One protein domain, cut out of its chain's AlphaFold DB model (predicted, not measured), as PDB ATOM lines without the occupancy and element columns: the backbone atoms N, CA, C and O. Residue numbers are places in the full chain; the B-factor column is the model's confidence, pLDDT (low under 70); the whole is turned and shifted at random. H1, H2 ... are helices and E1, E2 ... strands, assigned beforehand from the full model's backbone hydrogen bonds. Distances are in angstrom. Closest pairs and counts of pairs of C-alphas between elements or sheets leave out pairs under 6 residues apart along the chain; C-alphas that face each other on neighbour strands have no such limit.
ATOM      1  N   GLY A 204     230.548 107.417 153.456       93.06
ATOM      2  CA  GLY A 204     230.094 108.528 152.615       93.06
ATOM      3  C   GLY A 204     229.096 108.165 151.510       93.06
ATOM      4  O   GLY A 204     228.588 109.059 150.835       93.06
ATOM      5  N   SER A 205     228.773 106.882 151.316       94.75
ATOM      6  CA  SER A 205     227.804 106.441 150.305       94.75
ATOM      7  C   SER A 205     226.380 106.267 150.869       94.75
ATOM      8  O   SER A 205     226.192 106.063 152.072       94.75
ATOM      9  N   PRO A 206     225.344 106.226 150.007       94.56
ATOM     10  CA  PRO A 206     223.986 105.867 150.423       94.56
ATOM     11  C   PRO A 206     223.871 104.471 151.061       94.56
ATOM     12  O   PRO A 206     222.983 104.246 151.885       94.56
ATOM     13  N   ILE A 207     224.765 103.536 150.710       94.00
ATOM     14  CA  ILE A 207     224.797 102.189 151.302       94.00
ATOM     15  C   ILE A 207     225.176 102.277 152.782       94.00
ATOM     16  O   ILE A 207     224.557 101.616 153.613       94.00
ATOM     17  N   TYR A 208     226.125 103.143 153.135       94.81
ATOM     18  CA  TYR A 208     226.512 103.354 154.528       94.81
ATOM     19  C   TYR A 208     225.363 103.923 155.369       94.81
ATOM     20  O   TYR A 208     225.100 103.426 156.463       94.81
ATOM     21  N   ASN A 209     224.574 104.849 154.813       95.75
ATOM     22  CA  ASN A 209     223.348 105.329 155.462       95.75
ATOM     23  C   ASN A 209     222.334 104.197 155.704       95.75
ATOM     24  O   ASN A 209     221.663 104.177 156.736       95.75
ATOM     25  N   CYS A 210     222.211 103.247 154.769       94.19
ATOM     26  CA  CYS A 210     221.361 102.068 154.943       94.19
ATOM     27  C   CYS A 210     221.859 101.184 156.098       94.19
ATOM     28  O   CYS A 210     221.072 100.797 156.960       94.19
ATOM     29  N   ILE A 211     223.169 100.938 156.170       93.69
ATOM     30  CA  ILE A 211     223.797 100.147 157.237       93.69
ATOM     31  C   ILE A 211     223.587 100.806 158.612       93.69
ATOM     32  O   ILE A 211     223.180 100.128 159.558       93.69
ATOM     33  N   ILE A 212     223.758 102.129 158.720       95.31
ATOM     34  CA  ILE A 212     223.461 102.883 159.952       95.31
ATOM     35  C   ILE A 212     221.997 102.690 160.372       95.31
ATOM     36  O   ILE A 212     221.728 102.392 161.539       95.31
ATOM     37  N   LYS A 213     221.049 102.789 159.427       95.19
ATOM     38  CA  LYS A 213     219.620 102.549 159.691       95.19
ATOM     39  C   LYS A 213     219.344 101.120 160.159       95.19
ATOM     40  O   LYS A 213     218.597 100.934 161.117       95.19
ATOM     41  N   MET A 214     219.972 100.114 159.546       93.00
ATOM     42  CA  MET A 214     219.846  98.710 159.967       93.00
ATOM     43  C   MET A 214     220.352  98.474 161.398       93.00
ATOM     44  O   MET A 214     219.780  97.671 162.132       93.00
ATOM     45  N   MET A 215     221.387  99.201 161.831       93.56
ATOM     46  CA  MET A 215     221.887  99.149 163.212       93.56
ATOM     47  C   MET A 215     221.020  99.935 164.215       93.56
ATOM     48  O   MET A 215     221.283  99.902 165.423       93.56
ATOM     49  N   GLY A 216     219.953 100.585 163.740       94.88
ATOM     50  CA  GLY A 216     218.969 101.314 164.537       94.88
ATOM     51  C   GLY A 216     219.121 102.835 164.504       94.88
ATOM     52  O   GLY A 216     218.340 103.516 165.163       94.88
ATOM     53  N   GLY A 217     220.086 103.367 163.750       96.25
ATOM     54  CA  GLY A 217     220.258 104.807 163.584       96.25
ATOM     55  C   GLY A 217     219.106 105.461 162.841       96.25
ATOM     56  O   GLY A 217     218.499 104.881 161.937       96.25
ATOM     57  N   LYS A 218     218.806 106.703 163.212       97.69
ATOM     58  CA  LYS A 218     217.775 107.509 162.556       97.69
ATOM     59  C   LYS A 218     218.446 108.492 161.608       97.69
ATOM     60  O   LYS A 218     219.383 109.186 161.985       97.69
ATOM     61  N   ILE A 219     217.968 108.551 160.368       97.50
ATOM     62  CA  ILE A 219     218.393 109.558 159.389       97.50
ATOM     63  C   ILE A 219     217.118 110.164 158.812       97.50
ATOM     64  O   ILE A 219     216.391 109.476 158.090       97.50
ATOM     65  N   GLU A 220     216.841 111.416 159.174       95.44
ATOM     66  CA  GLU A 220     215.591 112.133 158.869       95.44
ATOM     67  C   GLU A 220     215.500 112.574 157.393       95.44
ATOM     68  O   GLU A 220     214.431 112.960 156.926       95.44
ATOM     69  N   GLY A 221     216.589 112.462 156.626       92.38
ATOM     70  CA  GLY A 221     216.610 112.816 155.209       92.38
ATOM     71  C   GLY A 221     217.881 112.374 154.488       92.38
ATOM     72  O   GLY A 221     218.291 111.212 154.567       92.38
ATOM     73  N   ARG A 222     218.490 113.296 153.740       93.44
ATOM     74  CA  ARG A 222     219.770 113.082 153.052       93.44
ATOM     75  C   ARG A 222     220.910 113.428 153.996       93.44
ATOM     76  O   ARG A 222     220.955 114.545 154.485       93.44
ATOM     77  N   ALA A 223     221.848 112.514 154.198       96.19
ATOM     78  CA  ALA A 223     223.059 112.783 154.963       96.19
ATOM     79  C   ALA A 223     224.288 112.252 154.217       96.19
ATOM     80  O   ALA A 223     224.204 111.219 153.548       96.19
ATOM     81  N   LEU A 224     225.411 112.956 154.330       96.94
ATOM     82  CA  LEU A 224     226.723 112.514 153.853       96.94
ATOM     83  C   LEU A 224     227.607 112.265 155.070       96.94
ATOM     84  O   LEU A 224     228.043 113.207 155.723       96.94
ATOM     85  N   ILE A 225     227.820 110.995 155.406       96.81
ATOM     86  CA  ILE A 225     228.432 110.606 156.676       96.81
ATOM     87  C   ILE A 225     229.810 109.997 156.407       96.81
ATOM     88  O   ILE A 225     229.912 108.849 155.975       96.81
ATOM     89  N   PHE A 226     230.859 110.768 156.688       95.31
ATOM     90  CA  PHE A 226     232.265 110.359 156.645       95.31
ATOM     91  C   PHE A 226     232.841 110.219 158.061       95.31
ATOM     92  O   PHE A 226     233.921 110.715 158.360       95.31
ATOM     93  N   CYS A 227     232.104 109.583 158.972       89.81
ATOM     94  CA  CYS A 227     232.577 109.382 160.339       89.81
ATOM     95  C   CYS A 227     233.785 108.447 160.382       89.81
ATOM     96  O   CYS A 227     233.811 107.423 159.701       89.81
ATOM     97  N   ASN A 228     234.727 108.748 161.275       84.81
ATOM     98  CA  ASN A 228     235.773 107.794 161.634       84.81
ATOM     99  C   ASN A 228     235.184 106.660 162.474       84.81
ATOM    100  O   ASN A 228     235.536 105.499 162.282       84.81
ATOM    101  N   GLN A 229     234.307 107.012 163.420       90.12
ATOM    102  CA  GLN A 229     233.702 106.082 164.368       90.12
ATOM    103  C   GLN A 229     232.277 106.523 164.738       90.12
ATOM    104  O   GLN A 229     232.028 107.711 164.963       90.12
ATOM    105  N   ILE A 230     231.353 105.563 164.806       94.44
ATOM    106  CA  ILE A 230     229.986 105.715 165.315       94.44
ATOM    107  C   ILE A 230     229.692 104.598 166.320       94.44
ATOM    108  O   ILE A 230     229.886 103.418 166.023       94.44
ATOM    109  N   TYR A 231     229.184 104.956 167.495       94.62
ATOM    110  CA  TYR A 231     228.734 104.003 168.515       94.62
ATOM    111  C   TYR A 231     227.270 104.242 168.900       94.62
ATOM    112  O   TYR A 231     226.698 105.282 168.586       94.62
ATOM    113  N   GLU A 232     226.647 103.248 169.544       95.00
ATOM    114  CA  GLU A 232     225.253 103.287 170.006       95.00
ATOM    115  C   GLU A 232     224.259 103.694 168.911       95.00
ATOM    116  O   GLU A 232     223.396 104.530 169.146       95.00
ATOM    117  N   HIS A 233     224.340 103.094 167.719       94.69
ATOM    118  CA  HIS A 233     223.547 103.497 166.548       94.69
ATOM    119  C   HIS A 233     222.070 103.797 166.851       94.69
ATOM    120  O   HIS A 233     221.558 104.799 166.371       94.69
ATOM    121  N   LYS A 234     221.405 103.002 167.706       94.81
ATOM    122  CA  LYS A 234     220.008 103.215 168.152       94.81
ATOM    123  C   LYS A 234     219.724 104.600 168.758       94.81
ATOM    124  O   LYS A 234     218.587 105.061 168.710       94.81
ATOM    125  N   LEU A 235     220.737 105.243 169.324       95.12
ATOM    126  CA  LEU A 235     220.670 106.537 170.001       95.12
ATOM    127  C   LEU A 235     221.138 107.697 169.113       95.12
ATOM    128  O   LEU A 235     221.034 108.853 169.518       95.12
ATOM    129  N   ILE A 236     221.633 107.413 167.906       96.75
ATOM    130  CA  ILE A 236     222.160 108.426 166.991       96.75
ATOM    131  C   ILE A 236     221.090 108.840 165.984       96.75
ATOM    132  O   ILE A 236     220.470 108.006 165.316       96.75
ATOM    133  N   THR A 237     220.898 110.150 165.851       97.56
ATOM    134  CA  THR A 237     219.994 110.759 164.873       97.56
ATOM    135  C   THR A 237     220.741 111.771 164.010       97.56
ATOM    136  O   THR A 237     221.299 112.739 164.518       97.56
ATOM    137  N   PHE A 238     220.708 111.579 162.694       97.81
ATOM    138  CA  PHE A 238     221.197 112.536 161.704       97.81
ATOM    139  C   PHE A 238     220.014 113.271 161.064       97.81
ATOM    140  O   PHE A 238     219.101 112.636 160.526       97.81
ATOM    141  N   CYS A 239     220.022 114.600 161.127       97.19
ATOM    142  CA  CYS A 239     219.011 115.443 160.486       97.19
ATOM    143  C   CYS A 239     219.112 115.412 158.946       97.19
ATOM    144  O   CYS A 239     220.052 114.863 158.362       97.19
ATOM    145  N   ASP A 240     218.126 116.005 158.265       96.81
ATOM    146  CA  ASP A 240     218.225 116.240 156.819       96.81
ATOM    147  C   ASP A 240     219.364 117.220 156.499       96.81
ATOM    148  O   ASP A 240     219.573 118.211 157.197       96.81
ATOM    149  N   LYS A 241     220.074 116.940 155.404       96.25
ATOM    150  CA  LYS A 241     221.247 117.667 154.895       96.25
ATOM    151  C   LYS A 241     222.440 117.703 155.852       96.25
ATOM    152  O   LYS A 241     223.305 118.560 155.694       96.25
ATOM    153  N   THR A 242     222.533 116.760 156.788       97.06
ATOM    154  CA  THR A 242     223.711 116.649 157.654       97.06
ATOM    155  C   THR A 242     224.924 116.152 156.862       97.06
ATOM    156  O   THR A 242     224.849 115.147 156.149       97.06
ATOM    157  N   ILE A 243     226.057 116.833 157.014       97.19
ATOM    158  CA  ILE A 243     227.358 116.404 156.492       97.19
ATOM    159  C   ILE A 243     228.259 116.157 157.691       97.19
ATOM    160  O   ILE A 243     228.366 117.017 158.553       97.19
ATOM    161  N   VAL A 244     228.901 114.999 157.762       96.62
ATOM    162  CA  VAL A 244     229.871 114.698 158.816       96.62
ATOM    163  C   VAL A 244     231.205 114.383 158.182       96.62
ATOM    164  O   VAL A 244     231.280 113.449 157.390       96.62
ATOM    165  N   ASP A 245     232.239 115.123 158.556       94.31
ATOM    166  CA  ASP A 245     233.599 114.946 158.063       94.31
ATOM    167  C   ASP A 245     234.505 114.399 159.174       94.31
ATOM    168  O   ASP A 245     234.619 115.004 160.239       94.31
ATOM    169  N   SER A 246     235.095 113.218 158.959       90.75
ATOM    170  CA  SER A 246     236.067 112.521 159.823       90.75
ATOM    171  C   SER A 246     235.882 112.732 161.334       90.75
ATOM    172  O   SER A 246     236.837 112.988 162.071       90.75
ATOM    173  N   SER A 247     234.638 112.648 161.800       89.75
ATOM    174  CA  SER A 247     234.256 112.905 163.192       89.75
ATOM    175  C   SER A 247     234.016 111.605 163.954       89.75
ATOM    176  O   SER A 247     233.822 110.539 163.359       89.75
ATOM    177  N   HIS A 248     234.020 111.697 165.281       92.56
ATOM    178  CA  HIS A 248     233.666 110.610 166.180       92.56
ATOM    179  C   HIS A 248     232.338 110.938 166.865       92.56
ATOM    180  O   HIS A 248     232.227 111.929 167.584       92.56
ATOM    181  N   ILE A 249     231.323 110.115 166.611       93.94
ATOM    182  CA  ILE A 249     229.971 110.315 167.132       93.94
ATOM    183  C   ILE A 249     229.603 109.130 168.009       93.94
ATOM    184  O   ILE A 249     229.756 107.976 167.621       93.94
ATOM    185  N   SER A 250     229.087 109.402 169.194       93.75
ATOM    186  CA  SER A 250     228.780 108.367 170.158       93.75
ATOM    187  C   SER A 250     227.547 108.704 170.988       93.75
ATOM    188  O   SER A 250     227.243 109.862 171.273       93.75
ATOM    189  N   GLY A 251     226.811 107.667 171.379       88.00
ATOM    190  CA  GLY A 251     225.722 107.782 172.337       88.00
ATOM    191  C   GLY A 251     226.205 107.621 173.771       88.00
ATOM    192  O   GLY A 251     225.381 107.391 174.644       88.00
ATOM    193  N   HIS A 252     227.510 107.684 174.048       89.69
ATOM    194  CA  HIS A 252     228.018 107.642 175.411       89.69
ATOM    195  C   HIS A 252     229.190 108.592 175.633       89.69
ATOM    196  O   HIS A 252     229.925 108.943 174.712       89.69
ATOM    197  N   TYR A 253     229.396 108.950 176.894       84.31
ATOM    198  CA  TYR A 253     230.661 109.466 177.399       84.31
ATOM    199  C   TYR A 253     230.956 108.816 178.750       84.31
ATOM    200  O   TYR A 253     230.054 108.343 179.443       84.31
ATOM    201  N   SER A 254     232.229 108.758 179.122       77.25
ATOM    202  CA  SER A 254     232.649 108.200 180.404       77.25
ATOM    203  C   SER A 254     233.026 109.309 181.384       77.25
ATOM    204  O   SER A 254     233.750 110.245 181.050       77.25
ATOM    205  N   THR A 255     232.546 109.192 182.621       70.69
ATOM    206  CA  THR A 255     232.909 110.077 183.737       70.69
ATOM    207  C   THR A 255     233.359 109.241 184.917       70.69
ATOM    208  O   THR A 255     232.541 108.528 185.481       70.69
ATOM    209  N   PHE A 256     234.636 109.344 185.290       57.44
ATOM    210  CA  PHE A 256     235.317 108.847 186.504       57.44
ATOM    211  C   PHE A 256     235.080 107.406 187.026       57.44
ATOM    212  O   PHE A 256     235.843 106.958 187.866       57.44
ATOM    213  N   ASN A 257     234.067 106.671 186.583       64.06
ATOM    214  CA  ASN A 257     233.704 105.289 186.933       64.06
ATOM    215  C   ASN A 257     232.353 104.897 186.329       64.06
ATOM    216  O   ASN A 257     231.875 103.799 186.590       64.06
ATOM    217  N   ASP A 258     231.720 105.789 185.578       76.25
ATOM    218  CA  ASP A 258     230.410 105.582 185.007       76.25
ATOM    219  C   ASP A 258     230.443 105.821 183.501       76.25
ATOM    220  O   ASP A 258     231.292 106.554 182.981       76.25
ATOM    221  N   ILE A 259     229.527 105.156 182.811       84.44
ATOM    222  CA  ILE A 259     229.325 105.287 181.377       84.44
ATOM    223  C   ILE A 259     227.930 105.852 181.217       84.44
ATOM    224  O   ILE A 259     226.941 105.132 181.349       84.44
ATOM    225  N   VAL A 260     227.867 107.147 180.931       87.75
ATOM    226  CA  VAL A 260     226.600 107.818 180.691       87.75
ATOM    227  C   VAL A 260     226.232 107.591 179.241       87.75
ATOM    228  O   VAL A 260     226.955 108.003 178.334       87.75
ATOM    229  N   ILE A 261     225.104 106.928 179.035       91.44
ATOM    230  CA  ILE A 261     224.537 106.632 177.727       91.44
ATOM    231  C   ILE A 261     223.377 107.586 177.476       91.44
ATOM    232  O   ILE A 261     222.511 107.760 178.326       91.44
ATOM    233  N   GLY A 262     223.325 108.182 176.296       91.75
ATOM    234  CA  GLY A 262     222.261 109.090 175.920       91.75
ATOM    235  C   GLY A 262     222.189 109.345 174.418       91.75
ATOM    236  O   GLY A 262     223.059 108.925 173.651       91.75
ATOM    237  N   PRO A 263     221.103 109.987 173.976       94.62
ATOM    238  CA  PRO A 263     220.886 110.295 172.573       94.62
ATOM    239  C   PRO A 263     221.919 111.294 172.042       94.62
ATOM    240  O   PRO A 263     222.371 112.198 172.737       94.62
ATOM    241  N   CYS A 264     222.273 111.162 170.767       95.00
ATOM    242  CA  CYS A 264     223.053 112.170 170.061       95.00
ATOM    243  C   CYS A 264     222.343 112.540 168.761       95.00
ATOM    244  O   CYS A 264     222.075 111.681 167.919       95.00
ATOM    245  N   LYS A 265     222.013 113.824 168.603       96.75
ATOM    246  CA  LYS A 265     221.347 114.357 167.414       96.75
ATOM    247  C   LYS A 265     222.242 115.390 166.747       96.75
ATOM    248  O   LYS A 265     222.628 116.375 167.372       96.75
ATOM    249  N   VAL A 266     222.552 115.152 165.474       96.56
ATOM    250  CA  VAL A 266     223.503 115.948 164.694       96.56
ATOM    251  C   VAL A 266     222.824 116.561 163.473       96.56
ATOM    252  O   VAL A 266     222.309 115.854 162.600       96.56
ATOM    253  N   SER A 267     222.870 117.890 163.408       96.44
ATOM    254  CA  SER A 267     222.405 118.721 162.300       96.44
ATOM    255  C   SER A 267     223.549 119.551 161.716       96.44
ATOM    256  O   SER A 267     224.521 119.835 162.413       96.44
ATOM    257  N   GLY A 268     223.405 119.959 160.454       95.50
ATOM    258  CA  GLY A 268     224.356 120.842 159.775       95.50
ATOM    259  C   GLY A 268     225.634 120.137 159.316       95.50
ATOM    260  O   GLY A 268     225.631 118.946 159.001       95.50
ATOM    261  N   VAL A 269     226.724 120.893 159.236       96.44
ATOM    262  CA  VAL A 269     228.046 120.423 158.815       96.44
ATOM    263  C   VAL A 269     228.910 120.186 160.046       96.44
ATOM    264  O   VAL A 269     229.225 121.114 160.784       96.44
ATOM    265  N   LEU A 270     229.309 118.941 160.274       95.38
ATOM    266  CA  LEU A 270     230.215 118.566 161.345       95.38
ATOM    267  C   LEU A 270     231.647 118.498 160.807       95.38
ATOM    268  O   LEU A 270     231.959 117.615 160.007       95.38
ATOM    269  N   GLY A 271     232.489 119.448 161.217       90.50
ATOM    270  CA  GLY A 271     233.864 119.564 160.733       90.50
ATOM    271  C   GLY A 271     234.782 118.424 161.188       90.50
ATOM    272  O   GLY A 271     234.502 117.722 162.158       90.50
ATOM    273  N   GLN A 272     235.926 118.281 160.514       89.69
ATOM    274  CA  GLN A 272     236.919 117.241 160.790       89.69
ATOM    275  C   GLN A 272     237.294 117.117 162.275       89.69
ATOM    276  O   GLN A 272     237.608 118.105 162.947       89.69
ATOM    277  N   GLY A 273     237.338 115.877 162.774       81.00
ATOM    278  CA  GLY A 273     237.862 115.561 164.103       81.00
ATOM    279  C   GLY A 273     236.972 116.007 165.260       81.00
ATOM    280  O   GLY A 273     237.427 116.023 166.403       81.00
ATOM    281  N   VAL A 274     235.723 116.391 164.989       86.25
ATOM    282  CA  VAL A 274     234.754 116.704 166.039       86.25
ATOM    283  C   VAL A 274     234.393 115.437 166.808       86.25
ATOM    284  O   VAL A 274     234.203 114.368 166.227       86.25
ATOM    285  N   PHE A 275     234.290 115.566 168.127       89.69
ATOM    286  CA  PHE A 275     233.792 114.529 169.018       89.69
ATOM    287  C   PHE A 275     232.406 114.925 169.529       89.69
ATOM    288  O   PHE A 275     232.256 115.974 170.149       89.69
ATOM    289  N   ALA A 276     231.391 114.106 169.270       88.56
ATOM    290  CA  ALA A 276     230.028 114.329 169.738       88.56
ATOM    291  C   ALA A 276     229.568 113.129 170.569       88.56
ATOM    292  O   ALA A 276     229.543 112.011 170.064       88.56
ATOM    293  N   ALA A 277     229.203 113.362 171.827       90.06
ATOM    294  CA  ALA A 277     228.830 112.321 172.774       90.06
ATOM    295  C   ALA A 277     227.637 112.751 173.628       90.06
ATOM    296  O   ALA A 277     227.741 113.719 174.379       90.06
ATOM    297  N   ASN A 278     226.509 112.038 173.535       90.69
ATOM    298  CA  ASN A 278     225.261 112.440 174.206       90.69
ATOM    299  C   ASN A 278     224.964 113.947 173.996       90.69
ATOM    300  O   ASN A 278     224.900 114.740 174.940       90.69
ATOM    301  N   ALA A 279     224.944 114.367 172.729       91.44
ATOM    302  CA  ALA A 279     224.988 115.774 172.345       91.44
ATOM    303  C   ALA A 279     223.881 116.143 171.358       91.44
ATOM    304  O   ALA A 279     223.603 115.391 170.421       91.44
ATOM    305  N   LEU A 280     223.294 117.325 171.547       94.50
ATOM    306  CA  LEU A 280     222.381 117.957 170.600       94.50
ATOM    307  C   LEU A 280     223.128 119.074 169.863       94.50
ATOM    308  O   LEU A 280     223.501 120.082 170.462       94.50
ATOM    309  N   ILE A 281     223.366 118.886 168.564       93.56
ATOM    310  CA  ILE A 281     224.100 119.828 167.712       93.56
ATOM    311  C   ILE A 281     223.136 120.380 166.660       93.56
ATOM    312  O   ILE A 281     222.726 119.663 165.748       93.56
ATOM    313  N   ILE A 282     222.766 121.656 166.810       90.62
ATOM    314  CA  ILE A 282     221.807 122.367 165.936       90.62
ATOM    315  C   ILE A 282     222.520 123.387 165.024       90.62
ATOM    316  O   ILE A 282     221.904 123.978 164.145       90.62
ATOM    317  N   SER A 283     223.825 123.603 165.207       82.81
ATOM    318  CA  SER A 283     224.602 124.569 164.422       82.81
ATOM    319  C   SER A 283     224.611 124.243 162.926       82.81
ATOM    320  O   SER A 283     224.710 123.075 162.558       82.81
ATOM    321  N   GLU A 284     224.609 125.272 162.072       88.38
ATOM    322  CA  GLU A 284     224.786 125.100 160.622       88.38
ATOM    323  C   GLU A 284     226.149 124.491 160.273       88.38
ATOM    324  O   GLU A 284     226.220 123.630 159.401       88.38
ATOM    325  N   GLU A 285     227.210 124.880 160.987       94.06
ATOM    326  CA  GLU A 285     228.563 124.348 160.820       94.06
ATOM    327  C   GLU A 285     229.311 124.323 162.160       94.06
ATOM    328  O   GLU A 285     229.315 125.304 162.911       94.06
ATOM    329  N   SER A 286     229.958 123.200 162.474       90.38
ATOM    330  CA  SER A 286     230.833 123.059 163.632       90.38
ATOM    331  C   SER A 286     232.297 123.245 163.237       90.38
ATOM    332  O   SER A 286     232.758 122.822 162.177       90.38
ATOM    333  N   LYS A 287     233.062 123.882 164.126       86.75
ATOM    334  CA  LYS A 287     234.499 124.069 163.916       86.75
ATOM    335  C   LYS A 287     235.240 122.730 164.068       86.75
ATOM    336  O   LYS A 287     234.898 121.961 164.968       86.75
ATOM    337  N   PRO A 288     236.303 122.483 163.280       83.06
ATOM    338  CA  PRO A 288     237.118 121.278 163.412       83.06
ATOM    339  C   PRO A 288     237.696 121.091 164.822       83.06
ATOM    340  O   PRO A 288     238.112 122.064 165.472       83.06
ATOM    341  N   TRP A 289     237.800 119.830 165.249       80.38
ATOM    342  CA  TRP A 289     238.391 119.409 166.528       80.38
ATOM    343  C   TRP A 289     237.692 119.980 167.771       80.38
ATOM    344  O   TRP A 289     238.346 120.313 168.761       80.38
ATOM    345  N   HIS A 290     236.374 120.163 167.705       81.69
ATOM    346  CA  HIS A 290     235.548 120.547 168.851       81.69
ATOM    347  C   HIS A 290     234.927 119.322 169.525       81.69
ATOM    348  O   HIS A 290     234.678 118.311 168.874       81.69
ATOM    349  N   ALA A 291     234.655 119.430 170.825       83.69
ATOM    350  CA  ALA A 291     233.945 118.414 171.588       83.69
ATOM    351  C   ALA A 291     232.565 118.938 172.010       83.69
ATOM    352  O   ALA A 291     232.452 120.035 172.553       83.69
ATOM    353  N   PHE A 292     231.527 118.142 171.771       85.25
ATOM    354  CA  PHE A 292     230.169 118.355 172.257       85.25
ATOM    355  C   PHE A 292     229.815 117.159 173.135       85.25
ATOM    356  O   PHE A 292     229.642 116.055 172.622       85.25
ATOM    357  N   VAL A 293     229.759 117.354 174.452       86.06
ATOM    358  CA  VAL A 293     229.554 116.262 175.414       86.06
ATOM    359  C   VAL A 293     228.443 116.633 176.384       86.06
ATOM    360  O   VAL A 293     228.497 117.701 176.989       86.06
ATOM    361  N   GLY A 294     227.439 115.767 176.527       84.00
ATOM    362  CA  GLY A 294     226.353 115.953 177.498       84.00
ATOM    363  C   GLY A 294     225.467 117.176 177.234       84.00
ATOM    364  O   GLY A 294     224.793 117.647 178.143       84.00
ATOM    365  N   THR A 295     225.471 117.711 176.010       85.88
ATOM    366  CA  THR A 295     224.659 118.881 175.624       85.88
ATOM    367  C   THR A 295     223.243 118.507 175.197       85.88
ATOM    368  O   THR A 295     222.459 119.382 174.832       85.88
ATOM    369  N   TYR A 296     222.910 117.214 175.176       84.94
ATOM    370  CA  TYR A 296     221.562 116.772 174.863       84.94
ATOM    371  C   TYR A 296     220.645 117.041 176.058       84.94
ATOM    372  O   TYR A 296     220.586 116.269 177.016       84.94
ATOM    373  N   GLU A 297     219.930 118.162 176.008       71.12
ATOM    374  CA  GLU A 297     218.904 118.485 176.991       71.12
ATOM    375  C   GLU A 297     217.677 117.596 176.776       71.12
ATOM    376  O   GLU A 297     216.715 117.981 176.117       71.12
ATOM    377  N   ASP A 298     217.693 116.403 177.370       55.81
ATOM    378  CA  ASP A 298     216.460 115.703 177.710       55.81
ATOM    379  C   ASP A 298     216.265 115.697 179.230       55.81
ATOM    380  O   ASP A 298     216.854 114.954 180.014       55.81
TER     381      ASP A 298
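Overview. This is residues 204 to 298 of the 325 residues of the protein "Hypothetical protein" of Proboscia inermis (UniProt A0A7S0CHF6). The chain is wound in stacked turns, a short solenoid whose walls are small parallel sheets, E1 with E3, E2 with E7, and E4 with E8 and E9, while the helix H1 caps the end where the winding begins. Residues 218 to 230, 236 to 250, 264 to 277 and 280 to 293 make successive turns, and the hairpin E5 and E6 reaches away between the second and the third. The printed part has 95 residues, with one named helix followed by nine named strands; the class is mixed, helices and strands, with under half of the residues in named elements. The three-strand sheet has the order E4, E8, E9, parallel. The whole is compact, with a radius of gyration of the C-alphas of 12.1 A and spans of 38 by 29 by 23 A.

Arrangement. H1, residues 206 to 214, comes closest to E1, residues 223 to 226, at the C-alphas of Asn 209 and Ile 225, 7.4 A. H1 has every O i to N i+4 pair within hydrogen-bond range. E1 is parallel to E3, residues 242 to 245, with N 224 and O 242 at 2.9 A. E2, residues 236 to 238, is parallel to E7, residues 264 to 266, with N 237 and O 264 at 2.8 A. Residues 218 to 219 pair in parallel with residues 237 to 238 of E2, and residues 280 to 281 with residues 265 to 266 of E7. E4, residues 248 to 250, is an edge strand parallel to the inner strand E8, residues 275 to 277, with N 250 and O 276 at 2.8 A. E8 is parallel to the other edge strand, E9, residues 291 to 293, with N 277 and O 292 at 2.8 A. E4 runs on into E5, residues 252 to 255, at 86 degrees. E5 and E6, residues 258 to 261, form an antiparallel hairpin, with N 253 and O 260 at 3.0 A. E6 runs on into E7 at 49 degrees.

Along the chain. H1 begins at C-alpha 206, (223.986, 105.867, 150.423), and is 12.6 A long. E1 measures 9.7 A, E3 10.0 A, E5 10.0 A and E6 9.4 A from first to last C-alpha. E2, E4, E7, E8 and E9 have three residues each. E9 ends at C-alpha 293, (229.554, 116.262, 175.414).

Size, cuts and confidence. The two C-alphas farthest apart, those of Pro 206 and Phe 256, are 37.9 A apart. The printed part has no cut. The link from E8 to E9, 13 residues, is long. Mean pLDDT of the printed part is 90.3; residues 256 to 257 and 298 are under 70.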